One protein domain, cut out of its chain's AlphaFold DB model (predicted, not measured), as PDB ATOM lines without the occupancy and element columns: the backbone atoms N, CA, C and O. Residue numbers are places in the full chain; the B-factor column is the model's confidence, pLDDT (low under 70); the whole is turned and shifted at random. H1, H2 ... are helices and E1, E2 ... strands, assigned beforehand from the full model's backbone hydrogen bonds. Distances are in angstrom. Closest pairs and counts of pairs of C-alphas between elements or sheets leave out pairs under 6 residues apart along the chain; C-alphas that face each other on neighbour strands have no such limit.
ATOM      1  N   PRO A  55      38.649 -16.961 -38.186       77.31
ATOM      2  CA  PRO A  55      39.910 -16.278 -37.913       77.31
ATOM      3  C   PRO A  55      39.743 -14.760 -38.062       77.31
ATOM      4  O   PRO A  55      39.475 -14.245 -39.148       77.31
ATOM      5  N   GLN A  56      39.882 -14.042 -36.952       77.31
ATOM      6  CA  GLN A  56      39.581 -12.615 -36.849       77.31
ATOM      7  C   GLN A  56      40.502 -11.950 -35.808       77.31
ATOM      8  O   GLN A  56      41.171 -12.654 -35.040       77.31
ATOM      9  N   PRO A  57      40.603 -10.606 -35.766       81.25
ATOM     10  CA  PRO A  57      41.332  -9.926 -34.696       81.25
ATOM     11  C   PRO A  57      40.806 -10.360 -33.323       81.25
ATOM     12  O   PRO A  57      39.591 -10.421 -33.109       81.25
ATOM     13  N   LEU A  58      41.724 -10.652 -32.395       79.69
ATOM     14  CA  LEU A  58      41.397 -11.192 -31.072       79.69
ATOM     15  C   LEU A  58      40.400 -10.291 -30.331       79.69
ATOM     16  O   LEU A  58      39.439 -10.786 -29.751       79.69
ATOM     17  N   SER A  59      40.563  -8.972 -30.456       78.69
ATOM     18  CA  SER A  59      39.634  -7.972 -29.916       78.69
ATOM     19  C   SER A  59      38.182  -8.220 -30.350       78.69
ATOM     20  O   SER A  59      37.283  -8.300 -29.515       78.69
ATOM     21  N   SER A  60      37.934  -8.420 -31.650       81.19
ATOM     22  CA  SER A  60      36.587  -8.727 -32.154       81.19
ATOM     23  C   SER A  60      36.113 -10.114 -31.719       81.19
ATOM     24  O   SER A  60      34.915 -10.319 -31.531       81.19
ATOM     25  N   ALA A  61      37.023 -11.083 -31.590       82.88
ATOM     26  CA  ALA A  61      36.685 -12.446 -31.177       82.88
ATOM     27  C   ALA A  61      36.205 -12.506 -29.723       82.88
ATOM     28  O   ALA A  61      35.233 -13.201 -29.436       82.88
ATOM     29  N   ILE A  62      36.821 -11.728 -28.831       82.06
ATOM     30  CA  ILE A  62      36.412 -11.637 -27.425       82.06
ATOM     31  C   ILE A  62      35.032 -10.985 -27.302       82.06
ATOM     32  O   ILE A  62      34.182 -11.489 -26.572       82.06
ATOM     33  N   VAL A  63      34.761  -9.931 -28.080       84.38
ATOM     34  CA  VAL A  63      33.425  -9.308 -28.132       84.38
ATOM     35  C   VAL A  63      32.374 -10.303 -28.634       84.38
ATOM     36  O   VAL A  63      31.300 -10.422 -28.046       84.38
ATOM     37  N   ALA A  64      32.667 -11.052 -29.702       82.50
ATOM     38  CA  ALA A  64      31.757 -12.075 -30.219       82.50
ATOM     39  C   ALA A  64      31.512 -13.203 -29.199       82.50
ATOM     40  O   ALA A  64      30.378 -13.645 -29.019       82.50
ATOM     41  N   PHE A  65      32.561 -13.628 -28.495       80.75
ATOM     42  CA  PHE A  65      32.489 -14.662 -27.471       80.75
ATOM     43  C   PHE A  65      31.691 -14.208 -26.235       80.75
ATOM     44  O   PHE A  65      30.846 -14.956 -25.741       80.75
ATOM     45  N   SER A  66      31.906 -12.977 -25.762       82.75
ATOM     46  CA  SER A  66      31.145 -12.378 -24.657       82.75
ATOM     47  C   SER A  66      29.649 -12.337 -24.981       82.75
ATOM     48  O   SER A  66      28.822 -12.770 -24.182       82.75
ATOM     49  N   ARG A  67      29.293 -11.958 -26.217       83.25
ATOM     50  CA  ARG A  67      27.901 -11.983 -26.696       83.25
ATOM     51  C   ARG A  67      27.315 -13.395 -26.765       83.25
ATOM     52  O   ARG A  67      26.138 -13.564 -26.470       83.25
ATOM     53  N   ALA A  68      28.108 -14.391 -27.161       79.94
ATOM     54  CA  ALA A  68      27.658 -15.779 -27.282       79.94
ATOM     55  C   ALA A  68      27.486 -16.482 -25.924       79.94
ATOM     56  O   ALA A  68      26.653 -17.374 -25.794       79.94
ATOM     57  N   THR A  69      28.275 -16.093 -24.921       80.25
ATOM     58  CA  THR A  69      28.260 -16.699 -23.578       80.25
ATOM     59  C   THR A  69      27.449 -15.908 -22.558       80.25
ATOM     60  O   THR A  69      27.076 -16.457 -21.526       80.25
ATOM     61  N   GLY A  70      27.173 -14.630 -22.828       79.50
ATOM     62  CA  GLY A  70      26.558 -13.714 -21.868       79.50
ATOM     63  C   GLY A  70      27.493 -13.307 -20.725       79.50
ATOM     64  O   GLY A  70      27.044 -12.676 -19.772       79.50
ATOM     65  N   CYS A  71      28.778 -13.667 -20.794       76.38
ATOM     66  CA  CYS A  71      29.775 -13.293 -19.799       76.38
ATOM     67  C   CYS A  71      30.468 -11.991 -20.207       76.38
ATOM     68  O   CYS A  71      30.932 -11.865 -21.342       76.38
ATOM     69  N   ASP A  72      30.590 -11.046 -19.275       75.25
ATOM     70  CA  ASP A  72      31.444  -9.873 -19.455       75.25
ATOM     71  C   ASP A  72      32.915 -10.303 -19.354       75.25
ATOM     72  O   ASP A  72      33.320 -10.949 -18.386       75.25
ATOM     73  N   LEU A  73      33.697 -10.024 -20.396       76.25
ATOM     74  CA  LEU A  73      35.111 -10.380 -20.462       76.25
ATOM     75  C   LEU A  73      35.948  -9.111 -20.526       76.25
ATOM     76  O   LEU A  73      35.925  -8.388 -21.521       76.25
ATOM     77  N   ILE A  74      36.737  -8.889 -19.480       75.56
ATOM     78  CA  ILE A  74      37.647  -7.753 -19.369       75.56
ATOM     79  C   ILE A  74      39.036  -8.217 -19.801       75.56
ATOM     80  O   ILE A  74      39.577  -9.186 -19.268       75.56
ATOM     81  N   PHE A  75      39.617  -7.530 -20.778       71.06
ATOM     82  CA  PHE A  75      40.949  -7.817 -21.296       71.06
ATOM     83  C   PHE A  75      41.680  -6.517 -21.617       71.06
ATOM     84  O   PHE A  75      41.059  -5.491 -21.897       71.06
ATOM     85  N   ASP A  76      43.010  -6.563 -21.597       68.62
ATOM     86  CA  ASP A  76      43.826  -5.416 -21.974       68.62
ATOM     87  C   ASP A  76      43.838  -5.253 -23.505       68.62
ATOM     88  O   ASP A  76      44.318  -6.112 -24.253       68.62
ATOM     89  N   GLY A  77      43.259  -4.154 -23.990       64.12
ATOM     90  CA  GLY A  77      43.111  -3.888 -25.423       64.12
ATOM     91  C   GLY A  77      44.439  -3.696 -26.163       64.12
ATOM     92  O   GLY A  77      44.496  -3.923 -27.377       64.12
ATOM     93  N   ALA A  78      45.524  -3.336 -25.463       63.91
ATOM     94  CA  ALA A  78      46.844  -3.201 -26.079       63.91
ATOM     95  C   ALA A  78      47.423  -4.575 -26.451       63.91
ATOM     96  O   ALA A  78      48.037  -4.723 -27.506       63.91
ATOM     97  N   ILE A  79      47.130  -5.599 -25.645       61.84
ATOM     98  CA  ILE A  79      47.497  -6.997 -25.902       61.84
ATOM     99  C   ILE A  79      46.705  -7.557 -27.102       61.84
ATOM    100  O   ILE A  79      47.245  -8.290 -27.928       61.84
ATOM    101  N   ALA A  80      45.442  -7.159 -27.277       62.69
ATOM    102  CA  ALA A  80      44.569  -7.681 -28.335       62.69
ATOM    103  C   ALA A  80      44.658  -6.948 -29.694       62.69
ATOM    104  O   ALA A  80      44.123  -7.451 -30.688       62.69
ATOM    105  N   SER A  81      45.322  -5.786 -29.767       60.28
ATOM    106  CA  SER A  81      45.401  -4.956 -30.987       60.28
ATOM    107  C   SER A  81      46.359  -5.496 -32.061       60.28
ATOM    108  O   SER A  81      46.236  -5.135 -33.230       60.28
ATOM    109  N   GLY A  82      47.288  -6.384 -31.697       65.00
ATOM    110  CA  GLY A  82      48.220  -7.031 -32.633       65.00
ATOM    111  C   GLY A  82      47.944  -8.515 -32.887       65.00
ATOM    112  O   GLY A  82      48.499  -9.092 -33.821       65.00
ATOM    113  N   MET A  83      47.085  -9.138 -32.074       70.06
ATOM    114  CA  MET A  83      46.898 -10.585 -32.074       70.06
ATOM    115  C   MET A  83      45.721 -11.024 -32.938       70.06
ATOM    116  O   MET A  83      44.618 -10.469 -32.891       70.06
ATOM    117  N   ARG A  84      45.956 -12.076 -33.720       71.94
ATOM    118  CA  ARG A  84      44.926 -12.763 -34.499       71.94
ATOM    119  C   ARG A  84      44.732 -14.155 -33.930       71.94
ATOM    120  O   ARG A  84      45.697 -14.890 -33.750       71.94
ATOM    121  N   THR A  85      43.480 -14.513 -33.684       75.75
ATOM    122  CA  THR A  85      43.116 -15.887 -33.344       75.75
ATOM    123  C   THR A  85      42.802 -16.647 -34.631       75.75
ATOM    124  O   THR A  85      42.302 -16.063 -35.595       75.75
ATOM    125  N   GLN A  86      43.080 -17.951 -34.663       74.75
ATOM    126  CA  GLN A  86      42.623 -18.821 -35.755       74.75
ATOM    127  C   GLN A  86      41.111 -19.084 -35.694       74.75
ATOM    128  O   GLN A  86      40.561 -19.715 -36.595       74.75
ATOM    129  N   GLY A  87      40.440 -18.550 -34.671       74.94
ATOM    130  CA  GLY A  87      39.032 -18.786 -34.435       74.94
ATOM    131  C   GLY A  87      38.807 -20.093 -33.682       74.94
ATOM    132  O   GLY A  87      39.737 -20.830 -33.353       74.94
ATOM    133  N   VAL A  88      37.545 -20.359 -33.377       78.81
ATOM    134  CA  VAL A  88      37.118 -21.601 -32.740       78.81
ATOM    135  C   VAL A  88      35.843 -22.064 -33.433       78.81
ATOM    136  O   VAL A  88      34.825 -21.371 -33.422       78.81
ATOM    137  N   ASP A  89      35.933 -23.228 -34.071       81.06
ATOM    138  CA  ASP A  89      34.790 -23.945 -34.628       81.06
ATOM    139  C   ASP A  89      34.591 -25.242 -33.849       81.06
ATOM    140  O   ASP A  89      35.527 -26.021 -33.652       81.06
ATOM    141  N   GLY A  90      33.370 -25.445 -33.368       81.25
ATOM    142  CA  GLY A  90      32.990 -26.632 -32.619       81.25
ATOM    143  C   GLY A  90      32.139 -26.312 -31.400       81.25
ATOM    144  O   GLY A  90      31.872 -25.158 -31.067       81.25
ATOM    145  N   SER A  91      31.671 -27.365 -30.741       84.12
ATOM    146  CA  SER A  91      30.901 -27.241 -29.508       84.12
ATOM    147  C   SER A  91      31.851 -27.318 -28.322       84.12
ATOM    148  O   SER A  91      32.429 -28.372 -28.063       84.12
ATOM    149  N   PHE A  92      32.012 -26.208 -27.608       84.00
ATOM    150  CA  PHE A  92      32.888 -26.123 -26.444       84.00
ATOM    151  C   PHE A  92      32.135 -25.526 -25.266       84.00
ATOM    152  O   PHE A  92      31.129 -24.837 -25.421       84.00
ATOM    153  N   THR A  93      32.634 -25.780 -24.065       85.69
ATOM    154  CA  THR A  93      32.210 -25.001 -22.905       85.69
ATOM    155  C   THR A  93      32.774 -23.591 -23.012       85.69
ATOM    156  O   THR A  93      33.780 -23.384 -23.695       85.69
ATOM    157  N   ALA A  94      32.174 -22.617 -22.326       82.12
ATOM    158  CA  ALA A  94      32.692 -21.250 -22.318       82.12
ATOM    159  C   ALA A  94      34.188 -21.215 -21.933       82.12
ATOM    160  O   ALA A  94      35.014 -20.677 -22.667       82.12
ATOM    161  N   GLN A  95      34.582 -21.889 -20.849       78.31
ATOM    162  CA  GLN A  95      35.987 -21.918 -20.431       78.31
ATOM    163  C   GLN A  95      36.903 -22.574 -21.474       78.31
ATOM    164  O   GLN A  95      37.982 -22.054 -21.752       78.31
ATOM    165  N   ASN A  96      36.491 -23.696 -22.078       81.56
ATOM    166  CA  ASN A  96      37.325 -24.403 -23.055       81.56
ATOM    167  C   ASN A  96      37.428 -23.630 -24.382       81.56
ATOM    168  O   ASN A  96      38.510 -23.535 -24.958       81.56
ATOM    169  N   GLY A  97      36.324 -23.024 -24.829       80.75
ATOM    170  CA  GLY A  97      36.274 -22.179 -26.018       80.75
ATOM    171  C   GLY A  97      37.153 -20.939 -25.871       80.75
ATOM    172  O   GLY A  97      37.943 -20.650 -26.767       80.75
ATOM    173  N   LEU A  98      37.094 -20.267 -24.715       77.94
ATOM    174  CA  LEU A  98      37.954 -19.120 -24.418       77.94
ATOM    175  C   LEU A  98      39.430 -19.526 -24.332       77.94
ATOM    176  O   LEU A  98      40.280 -18.877 -24.937       77.94
ATOM    177  N   ALA A  99      39.738 -20.632 -23.646       78.50
ATOM    178  CA  ALA A  99      41.100 -21.153 -23.564       78.50
ATOM    179  C   ALA A  99      41.671 -21.484 -24.950       78.50
ATOM    180  O   ALA A  99      42.823 -21.165 -25.219       78.50
ATOM    181  N   ARG A 100      40.875 -22.056 -25.863       77.44
ATOM    182  CA  ARG A 100      41.304 -22.288 -27.253       77.44
ATOM    183  C   ARG A 100      41.469 -21.000 -28.049       77.44
ATOM    184  O   ARG A 100      42.431 -20.890 -28.805       77.44
ATOM    185  N   LEU A 101      40.569 -20.036 -27.859       78.56
ATOM    186  CA  LEU A 101      40.644 -18.733 -28.517       78.56
ATOM    187  C   LEU A 101      41.947 -17.999 -28.169       78.56
ATOM    188  O   LEU A 101      42.527 -17.365 -29.051       78.56
ATOM    189  N   LEU A 102      42.389 -18.128 -26.911       78.31
ATOM    190  CA  LEU A 102      43.608 -17.537 -26.345       78.31
ATOM    191  C   LEU A 102      44.871 -18.390 -26.569       78.31
ATOM    192  O   LEU A 102      45.974 -17.852 -26.589       78.31
ATOM    193  N   ALA A 103      44.728 -19.712 -26.716       68.00
ATOM    194  CA  ALA A 103      45.839 -20.618 -27.018       68.00
ATOM    195  C   ALA A 103      46.263 -20.542 -28.492       68.00
ATOM    196  O   ALA A 103      47.424 -20.802 -28.814       68.00
ATOM    197  N   ALA A 104      45.342 -20.178 -29.392       57.75
ATOM    198  CA  ALA A 104      45.677 -19.807 -30.758       57.75
ATOM    199  C   ALA A 104      46.437 -18.467 -30.741       57.75
ATOM    200  O   ALA A 104      46.036 -17.507 -30.097       57.75
TER     201      ALA A 104
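AT A GLANCE: This is residues 55 to 104 of the 115 residues of an uncharacterized protein of Methylosinus trichosporium OB3b (UniProt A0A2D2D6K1). Two helices, H1 and H3, lie side by side, their lines only 9 degrees from each other and running opposite ways, and the rest of the chain loops round them. The very short helix H2 sits at the end of the pair where H1 begins, and the single strand E1 comes just before H3, with its first residue, Val 88, close to Leu 101 of H3. The printed part has 50 residues, with three named helices and one named strand in the order H1, H2, E1, H3, and its class is mostly helix. It is compact, with a radius of gyration of the C-alphas of 10.0 A, and spans 28 by 21 by 14 A along its three main axes.

IN THESE COORDINATES: The printed part begins at Pro 55. H1 is residues 58 to 69, starts with C-alpha 58 at (41.397, -11.192, -31.072) and is 16.1 A from first to last C-alpha. H2 is residues 77 to 80 and measures 5.0 A. E1 is residues 88 to 92, 8.8 A long, with C-alpha 88 at (37.118, -21.601, -32.740). H3 is residues 94 to 103, 14.0 A long, and ends with C-alpha 103 at (45.839, -20.618, -27.018).

HOW THE PARTS SIT: H1 and H3 touch, and their closest C-alphas are those of Thr 69 and Ala 94, 6.5 A apart. Their lines stand at a shallow tilt of 9 degrees, they run opposite ways, and their centres are 11.0 A apart. H1 and H2 only just touch, with 3 pairs of C-alphas within 8 A; the closest are those of Ser 59 and Ala 80, 5.2 A apart, and H1 touches H2 with residues 58 to 59 alone. H2 and H3 are apart, and so are H1 and E1. The closest C-alphas of E1 and H3 are those of Val 88 and Leu 101, 6.2 A apart. E1 pairs with no named strand, but residues 56 to 57 form a short antiparallel pairing with residues 84 to 85. In H1 and H3 every O i to N i+4 pair is within hydrogen-bond range, while H2 is too short for such a pair.

THE WHOLE: The two C-alphas farthest apart are those of Ala 78 and Ser 91, at 29.0 A, while the first and last printed C-alphas, of Pro 55 and Ala 104, are 9.8 A apart. The printed part has no cut. The link from E1 to H3 is tight, with one residue between them; those from H1 to H2 and from H2 to E1 are short, with 7 residues each. The mean pLDDT of the printed part is 76.3, and it is under 70 at residues 76 to 82 and 103 to 104.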